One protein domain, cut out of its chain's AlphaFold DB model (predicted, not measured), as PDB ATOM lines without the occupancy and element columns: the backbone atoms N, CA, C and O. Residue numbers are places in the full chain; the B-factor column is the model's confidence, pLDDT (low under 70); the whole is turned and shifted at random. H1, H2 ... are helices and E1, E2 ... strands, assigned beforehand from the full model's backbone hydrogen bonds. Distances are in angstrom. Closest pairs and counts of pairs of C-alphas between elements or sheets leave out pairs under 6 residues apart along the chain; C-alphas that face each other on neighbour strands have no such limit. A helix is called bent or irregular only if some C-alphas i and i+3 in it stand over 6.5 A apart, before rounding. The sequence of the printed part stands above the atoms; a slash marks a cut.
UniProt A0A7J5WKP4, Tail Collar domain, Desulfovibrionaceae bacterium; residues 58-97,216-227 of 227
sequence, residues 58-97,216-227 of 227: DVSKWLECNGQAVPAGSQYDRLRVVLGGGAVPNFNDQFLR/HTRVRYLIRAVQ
ATOM      1  N   ASP A  58     155.051 130.646  92.946       89.44
ATOM      2  CA  ASP A  58     154.188 131.431  93.829       89.44
ATOM      3  C   ASP A  58     152.692 131.294  93.486       89.44
ATOM      4  O   ASP A  58     151.943 132.264  93.581       89.44
ATOM      5  N   VAL A  59     152.226 130.097  93.100       90.00
ATOM      6  CA  VAL A  59     150.831 129.836  92.668       90.00
ATOM      7  C   VAL A  59     149.755 130.361  93.622       90.00
ATOM      8  O   VAL A  59     148.686 130.750  93.169       90.00
ATOM      9  N   SER A  60     150.035 130.462  94.924       91.06
ATOM     10  CA  SER A  60     149.112 131.037  95.913       91.06
ATOM     11  C   SER A  60     148.746 132.503  95.646       91.06
ATOM     12  O   SER A  60     147.769 133.002  96.201       91.06
ATOM     13  N   LYS A  61     149.510 133.197  94.797       92.69
ATOM     14  CA  LYS A  61     149.275 134.588  94.404       92.69
ATOM     15  C   LYS A  61     148.561 134.740  93.064       92.69
ATOM     16  O   LYS A  61     148.232 135.868  92.689       92.69
ATOM     17  N   TRP A  62     148.317 133.644  92.350       94.88
ATOM     18  CA  TRP A  62     147.792 133.640  90.988       94.88
ATOM     19  C   TRP A  62     146.507 132.821  90.893       94.88
ATOM     20  O   TRP A  62     146.354 131.800  91.555       94.88
ATOM     21  N   LEU A  63     145.594 133.253  90.028       95.88
ATOM     22  CA  LEU A  63     144.410 132.483  89.655       95.88
ATOM     23  C   LEU A  63     144.392 132.254  88.148       95.88
ATOM     24  O   LEU A  63     144.819 133.105  87.371       95.88
ATOM     25  N   GLU A  64     143.882 131.100  87.735       94.81
ATOM     26  CA  GLU A  64     143.685 130.770  86.326       94.81
ATOM     27  C   GLU A  64     142.546 131.612  85.730       94.81
ATOM     28  O   GLU A  64     141.479 131.738  86.339       94.81
ATOM     29  N   CYS A  65     142.739 132.159  84.529       95.44
ATOM     30  CA  CYS A  65     141.707 132.914  83.816       95.44
ATOM     31  C   CYS A  65     140.724 131.980  83.093       95.44
ATOM     32  O   CYS A  65     140.709 131.893  81.866       95.44
ATOM     33  N   ASN A  66     139.915 131.255  83.867       94.69
ATOM     34  CA  ASN A  66     139.001 130.215  83.389       94.69
ATOM     35  C   ASN A  66     137.512 130.492  83.682       94.69
ATOM     36  O   ASN A  66     136.698 129.584  83.537       94.69
ATOM     37  N   GLY A  67     137.140 131.702  84.114       95.69
ATOM     38  CA  GLY A  67     135.747 132.021  84.460       95.69
ATOM     39  C   GLY A  67     135.336 131.682  85.896       95.69
ATOM     40  O   GLY A  67     134.171 131.860  86.248       95.69
ATOM     41  N   GLN A  68     136.249 131.176  86.731       96.38
ATOM     42  CA  GLN A  68     135.931 130.828  88.118       96.38
ATOM     43  C   GLN A  68     135.535 132.048  88.959       96.38
ATOM     44  O   GLN A  68     136.019 133.165  88.755       96.38
ATOM     45  N   ALA A  69     134.684 131.822  89.962       96.19
ATOM     46  CA  ALA A  69     134.409 132.829  90.978       96.19
ATOM     47  C   ALA A  69     135.693 133.174  91.753       96.19
ATOM     48  O   ALA A  69     136.521 132.302  92.027       96.19
ATOM     49  N   VAL A  70     135.852 134.446  92.127       96.19
ATOM     50  CA  VAL A  70     136.971 134.862  92.981       96.19
ATOM     51  C   VAL A  70     136.807 134.208  94.360       96.19
ATOM     52  O   VAL A  70     135.732 134.349  94.952       96.19
ATOM     53  N   PRO A  71     137.830 133.513  94.896       94.62
ATOM     54  CA  PRO A  71     137.723 132.867  96.198       94.62
ATOM     55  C   PRO A  71     137.385 133.851  97.325       94.62
ATOM     56  O   PRO A  71     137.784 135.018  97.309       94.62
ATOM     57  N   ALA A  72     136.667 133.362  98.337       88.62
ATOM     58  CA  ALA A  72     136.381 134.134  99.539       88.62
ATOM     59  C   ALA A  72     137.661 134.348 100.370       88.62
ATOM     60  O   ALA A  72     138.504 133.458 100.475       88.62
ATOM     61  N   GLY A  73     137.798 135.529 100.974       90.12
ATOM     62  CA  GLY A  73     138.934 135.890 101.826       90.12
ATOM     63  C   GLY A  73     139.420 137.315 101.574       90.12
ATOM     64  O   GLY A  73     139.418 137.787 100.437       90.12
ATOM     65  N   SER A  74     139.868 137.992 102.633       91.38
ATOM     66  CA  SER A  74     140.284 139.403 102.571       91.38
ATOM     67  C   SER A  74     141.480 139.646 101.644       91.38
ATOM     68  O   SER A  74     141.601 140.696 101.020       91.38
ATOM     69  N   GLN A  75     142.334 138.637 101.465       92.62
ATOM     70  CA  GLN A  75     143.462 138.672 100.530       92.62
ATOM     71  C   GLN A  75     143.054 138.872  99.057       92.62
ATOM     72  O   GLN A  75     143.864 139.355  98.270       92.62
ATOM     73  N   TYR A  76     141.807 138.544  98.692       94.69
ATOM     74  CA  TYR A  76     141.263 138.714  97.342       94.69
ATOM     75  C   TYR A  76     140.384 139.965  97.194       94.69
ATOM     76  O   TYR A  76     139.897 140.234  96.094       94.69
ATOM     77  N   ASP A  77     140.180 140.758  98.255       94.00
ATOM     78  CA  ASP A  77     139.306 141.941  98.215       94.00
ATOM     79  C   ASP A  77     139.742 142.924  97.123       94.00
ATOM     80  O   ASP A  77     138.914 143.422  96.359       94.00
ATOM     81  N   ARG A  78     141.057 143.135  96.978       94.19
ATOM     82  CA  ARG A  78     141.619 144.004  95.937       94.19
ATOM     83  C   ARG A  78     141.321 143.485  94.530       94.19
ATOM     84  O   ARG A  78     141.015 144.286  93.652       94.19
ATOM     85  N   LEU A  79     141.360 142.167  94.319       95.44
ATOM     86  CA  LEU A  79     141.009 141.571  93.030       95.44
ATOM     87  C   LEU A  79     139.519 141.762  92.726       95.44
ATOM     88  O   LEU A  79     139.182 142.162  91.616       95.44
ATOM     89  N   ARG A  80     138.629 141.545  93.704       95.12
ATOM     90  CA  ARG A  80     137.186 141.768  93.501       95.12
ATOM     91  C   ARG A  80     136.873 143.216  93.138       95.12
ATOM     92  O   ARG A  80     136.005 143.442  92.304       95.12
ATOM     93  N   VAL A  81     137.576 144.183  93.734       94.00
ATOM     94  CA  VAL A  81     137.437 145.604  93.376       94.00
ATOM     95  C   VAL A  81     137.861 145.844  91.926       94.00
ATOM     96  O   VAL A  81     137.122 146.485  91.185       94.00
ATOM     97  N   VAL A  82     139.000 145.289  91.495       93.00
ATOM     98  CA  VAL A  82     139.477 145.418  90.103       93.00
ATOM     99  C   VAL A  82     138.501 144.791  89.104       93.00
ATOM    100  O   VAL A  82     138.267 145.356  88.041       93.00
ATOM    101  N   LEU A  83     137.903 143.650  89.448       93.06
ATOM    102  CA  LEU A  83     136.947 142.938  88.597       93.06
ATOM    103  C   LEU A  83     135.507 143.475  88.696       93.06
ATOM    104  O   LEU A  83     134.601 142.895  88.102       93.06
ATOM    105  N   GLY A  84     135.257 144.538  89.471       90.94
ATOM    106  CA  GLY A  84     133.909 145.088  89.659       90.94
ATOM    107  C   GLY A  84     132.924 144.114  90.322       90.94
ATOM    108  O   GLY A  84     131.729 144.172  90.060       90.94
ATOM    109  N   GLY A  85     133.422 143.187  91.146       86.75
ATOM    110  CA  GLY A  85     132.628 142.132  91.786       86.75
ATOM    111  C   GLY A  85     132.331 140.915  90.898       86.75
ATOM    112  O   GLY A  85     131.667 139.989  91.361       86.75
ATOM    113  N   GLY A  86     132.822 140.897  89.656       91.38
ATOM    114  CA  GLY A  86     132.658 139.779  88.729       91.38
ATOM    115  C   GLY A  86     133.567 138.577  89.007       91.38
ATOM    116  O   GLY A  86     134.453 138.602  89.866       91.38
ATOM    117  N   ALA A  87     133.342 137.510  88.239       95.31
ATOM    118  CA  ALA A  87     134.222 136.347  88.190       95.31
ATOM    119  C   ALA A  87     135.570 136.688  87.531       95.31
ATOM    120  O   ALA A  87     135.713 137.705  86.848       95.31
ATOM    121  N   VAL A  88     136.560 135.814  87.712       96.19
ATOM    122  CA  VAL A  88     137.818 135.905  86.968       96.19
ATOM    123  C   VAL A  88     137.509 135.791  85.467       96.19
ATOM    124  O   VAL A  88     136.718 134.925  85.095       96.19
ATOM    125  N   PRO A  89     138.118 136.608  84.586       95.25
ATOM    126  CA  PRO A  89     137.893 136.500  83.148       95.25
ATOM    127  C   PRO A  89     138.156 135.086  82.620       95.25
ATOM    128  O   PRO A  89     139.064 134.398  83.088       95.25
ATOM    129  N   ASN A  90     137.375 134.652  81.630       94.38
ATOM    130  CA  ASN A  90     137.627 133.405  80.917       94.38
ATOM    131  C   ASN A  90     138.372 133.709  79.613       94.38
ATOM    132  O   ASN A  90     137.785 134.255  78.680       94.38
ATOM    133  N   PHE A  91     139.657 133.358  79.565       92.56
ATOM    134  CA  PHE A  91     140.516 133.543  78.393       92.56
ATOM    135  C   PHE A  91     140.913 132.220  77.729       92.56
ATOM    136  O   PHE A  91     141.849 132.193  76.932       92.56
ATOM    137  N   ASN A  92     140.219 131.118  78.039       87.25
ATOM    138  CA  ASN A  92     140.408 129.884  77.283       87.25
ATOM    139  C   ASN A  92     140.047 130.136  75.815       87.25
ATOM    140  O   ASN A  92     138.982 130.673  75.521       87.25
ATOM    141  N   ASP A  93     140.969 129.775  74.924       85.12
ATOM    142  CA  ASP A  93     140.839 129.947  73.475       85.12
ATOM    143  C   ASP A  93     140.652 131.415  73.037       85.12
ATOM    144  O   ASP A  93     140.011 131.695  72.030       85.12
ATOM    145  N   GLN A  94     141.211 132.369  73.799       87.69
ATOM    146  CA  GLN A  94     141.157 133.804  73.496       87.69
ATOM    147  C   GLN A  94     142.553 134.424  73.327       87.69
ATOM    148  O   GLN A  94     143.520 134.042  73.992       87.69
ATOM    149  N   PHE A  95     142.637 135.467  72.497       87.50
ATOM    150  CA  PHE A  95     143.786 136.373  72.438       87.50
ATOM    151  C   PHE A  95     143.448 137.714  73.073       87.50
ATOM    152  O   PHE A  95     142.380 138.280  72.839       87.50
ATOM    153  N   LEU A  96     144.387 138.254  73.851       90.56
ATOM    154  CA  LEU A  96     144.248 139.600  74.390       90.56
ATOM    155  C   LEU A  96     144.541 140.631  73.299       90.56
ATOM    156  O   LEU A  96     145.573 140.583  72.629       90.56
ATOM    157  N   ARG A  97     143.639 141.601  73.158       89.25
ATOM    158  CA  ARG A  97     143.784 142.744  72.257       89.25
ATOM    159  C   ARG A  97     143.758 144.031  73.072       89.25
ATOM    160  O   ARG A  97     142.885 144.217  73.917       89.25
ATOM    161  N   HIS A 216     144.851 128.195  67.039       59.44
ATOM    162  CA  HIS A 216     146.045 128.714  67.679       59.44
ATOM    163  C   HIS A 216     146.351 127.894  68.939       59.44
ATOM    164  O   HIS A 216     145.446 127.503  69.677       59.44
ATOM    165  N   THR A 217     147.634 127.613  69.192       68.88
ATOM    166  CA  THR A 217     148.061 126.923  70.414       68.88
ATOM    167  C   THR A 217     147.497 127.666  71.623       68.88
ATOM    168  O   THR A 217     147.733 128.865  71.775       68.88
ATOM    169  N   ARG A 218     146.729 126.962  72.465       74.69
ATOM    170  CA  ARG A 218     146.108 127.525  73.669       74.69
ATOM    171  C   ARG A 218     147.142 128.303  74.483       74.69
ATOM    172  O   ARG A 218     148.137 127.730  74.927       74.69
ATOM    173  N   VAL A 219     146.875 129.585  74.725       87.00
ATOM    174  CA  VAL A 219     147.655 130.394  75.667       87.00
ATOM    175  C   VAL A 219     147.019 130.266  77.042       87.00
ATOM    176  O   VAL A 219     145.826 130.503  77.224       87.00
ATOM    177  N   ARG A 220     147.820 129.863  78.025       91.69
ATOM    178  CA  ARG A 220     147.395 129.794  79.418       91.69
ATOM    179  C   ARG A 220     147.537 131.179  80.050       91.69
ATOM    180  O   ARG A 220     148.618 131.760  79.977       91.69
ATOM    181  N   TYR A 221     146.482 131.706  80.668       94.69
ATOM    182  CA  TYR A 221     146.504 133.035  81.288       94.69
ATOM    183  C   TYR A 221     146.274 132.956  82.792       94.69
ATOM    184  O   TYR A 221     145.334 132.314  83.263       94.69
ATOM    185  N   LEU A 222     147.108 133.676  83.539       95.44
ATOM    186  CA  LEU A 222     147.001 133.817  84.986       95.44
ATOM    187  C   LEU A 222     146.730 135.275  85.343       95.44
ATOM    188  O   LEU A 222     147.318 136.177  84.751       95.44
ATOM    189  N   ILE A 223     145.880 135.509  86.340       96.06
ATOM    190  CA  ILE A 223     145.649 136.828  86.921       96.06
ATOM    191  C   ILE A 223     146.285 136.907  88.302       96.06
ATOM    192  O   ILE A 223     146.168 135.989  89.121       96.06
ATOM    193  N   ARG A 224     146.963 138.019  88.577       95.88
ATOM    194  CA  ARG A 224     147.526 138.292  89.892       95.88
ATOM    195  C   ARG A 224     146.392 138.539  90.879       95.88
ATOM    196  O   ARG A 224     145.663 139.518  90.745       95.88
ATOM    197  N   ALA A 225     146.257 137.674  91.873       94.31
ATOM    198  CA  ALA A 225     145.116 137.672  92.778       94.31
ATOM    199  C   ALA A 225     145.420 138.266  94.155       94.31
ATOM    200  O   ALA A 225     144.537 138.860  94.769       94.31
ATOM    201  N   VAL A 226     146.667 138.140  94.613       91.38
ATOM    202  CA  VAL A 226     147.114 138.582  95.943       91.38
ATOM    203  C   VAL A 226     148.404 139.393  95.812       91.38
ATOM    204  O   VAL A 226     149.143 139.241  94.838       91.38
ATOM    205  N   GLN A 227     148.675 140.281  96.769       79.69
ATOM    206  CA  GLN A 227     149.894 141.097  96.800       79.69
ATOM    207  C   GLN A 227     151.146 140.268  97.143       79.69
ATOM    208  O   GLN A 227     151.115 139.369  98.010       79.69
TER     209      GLN A 227
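Overview. This is residues 58 to 97 and 216 to 227 of the 227 residues of the protein "Tail Collar domain" of Desulfovibrionaceae bacterium (UniProt A0A7J5WKP4). There is little regular structure: a small two-strand ribbon, E1 and E2, with one short irregular helix, H1, towards one end of the long axis. From H1 the unnamed stretch of residues 83 to 97 runs back towards the other end. The printed part has 52 residues, 17 of them in named elements, in the order E1, H1, E2, a mixed class with an antiparallel sheet. It is only just compact, close to loose, with a radius of gyration of the C-alphas of 11.4 A, and only just elongated, spanning 37 by 25 by 17 A.

Arrangement. E1, residues 62 to 64, and E2, residues 220 to 224, are antiparallel neighbours at 142 degrees; N 63 and O 223 are within hydrogen-bond range at 2.9 A. A short link leads from E1 to H1, residues 74 to 82. H1 has 3 of 5 O i to N i+4 pairs within range. The closest C-alphas of H1 and E2, Leu 79 and Arg 224, are 7.9 A apart.

Along the chain. E1 begins at C-alpha 62 (147.792, 133.640, 90.988) and measures 6.8 A. H1 measures 13.9 A and is irregular, with C-alphas 75 and 78 7.3 A apart. E2 measures 13.5 A and ends at C-alpha 224 (147.526, 138.292, 89.892).

Size, cuts and confidence. The C-alphas farthest apart, Ser 74 and His 216, are 36.9 A apart. Residues 98 to 215 are not printed, and C-alphas 97 and 216 are 14.9 A apart across this cut. Mean pLDDT of the printed part is 91.0; residues 216 to 217 are under 70.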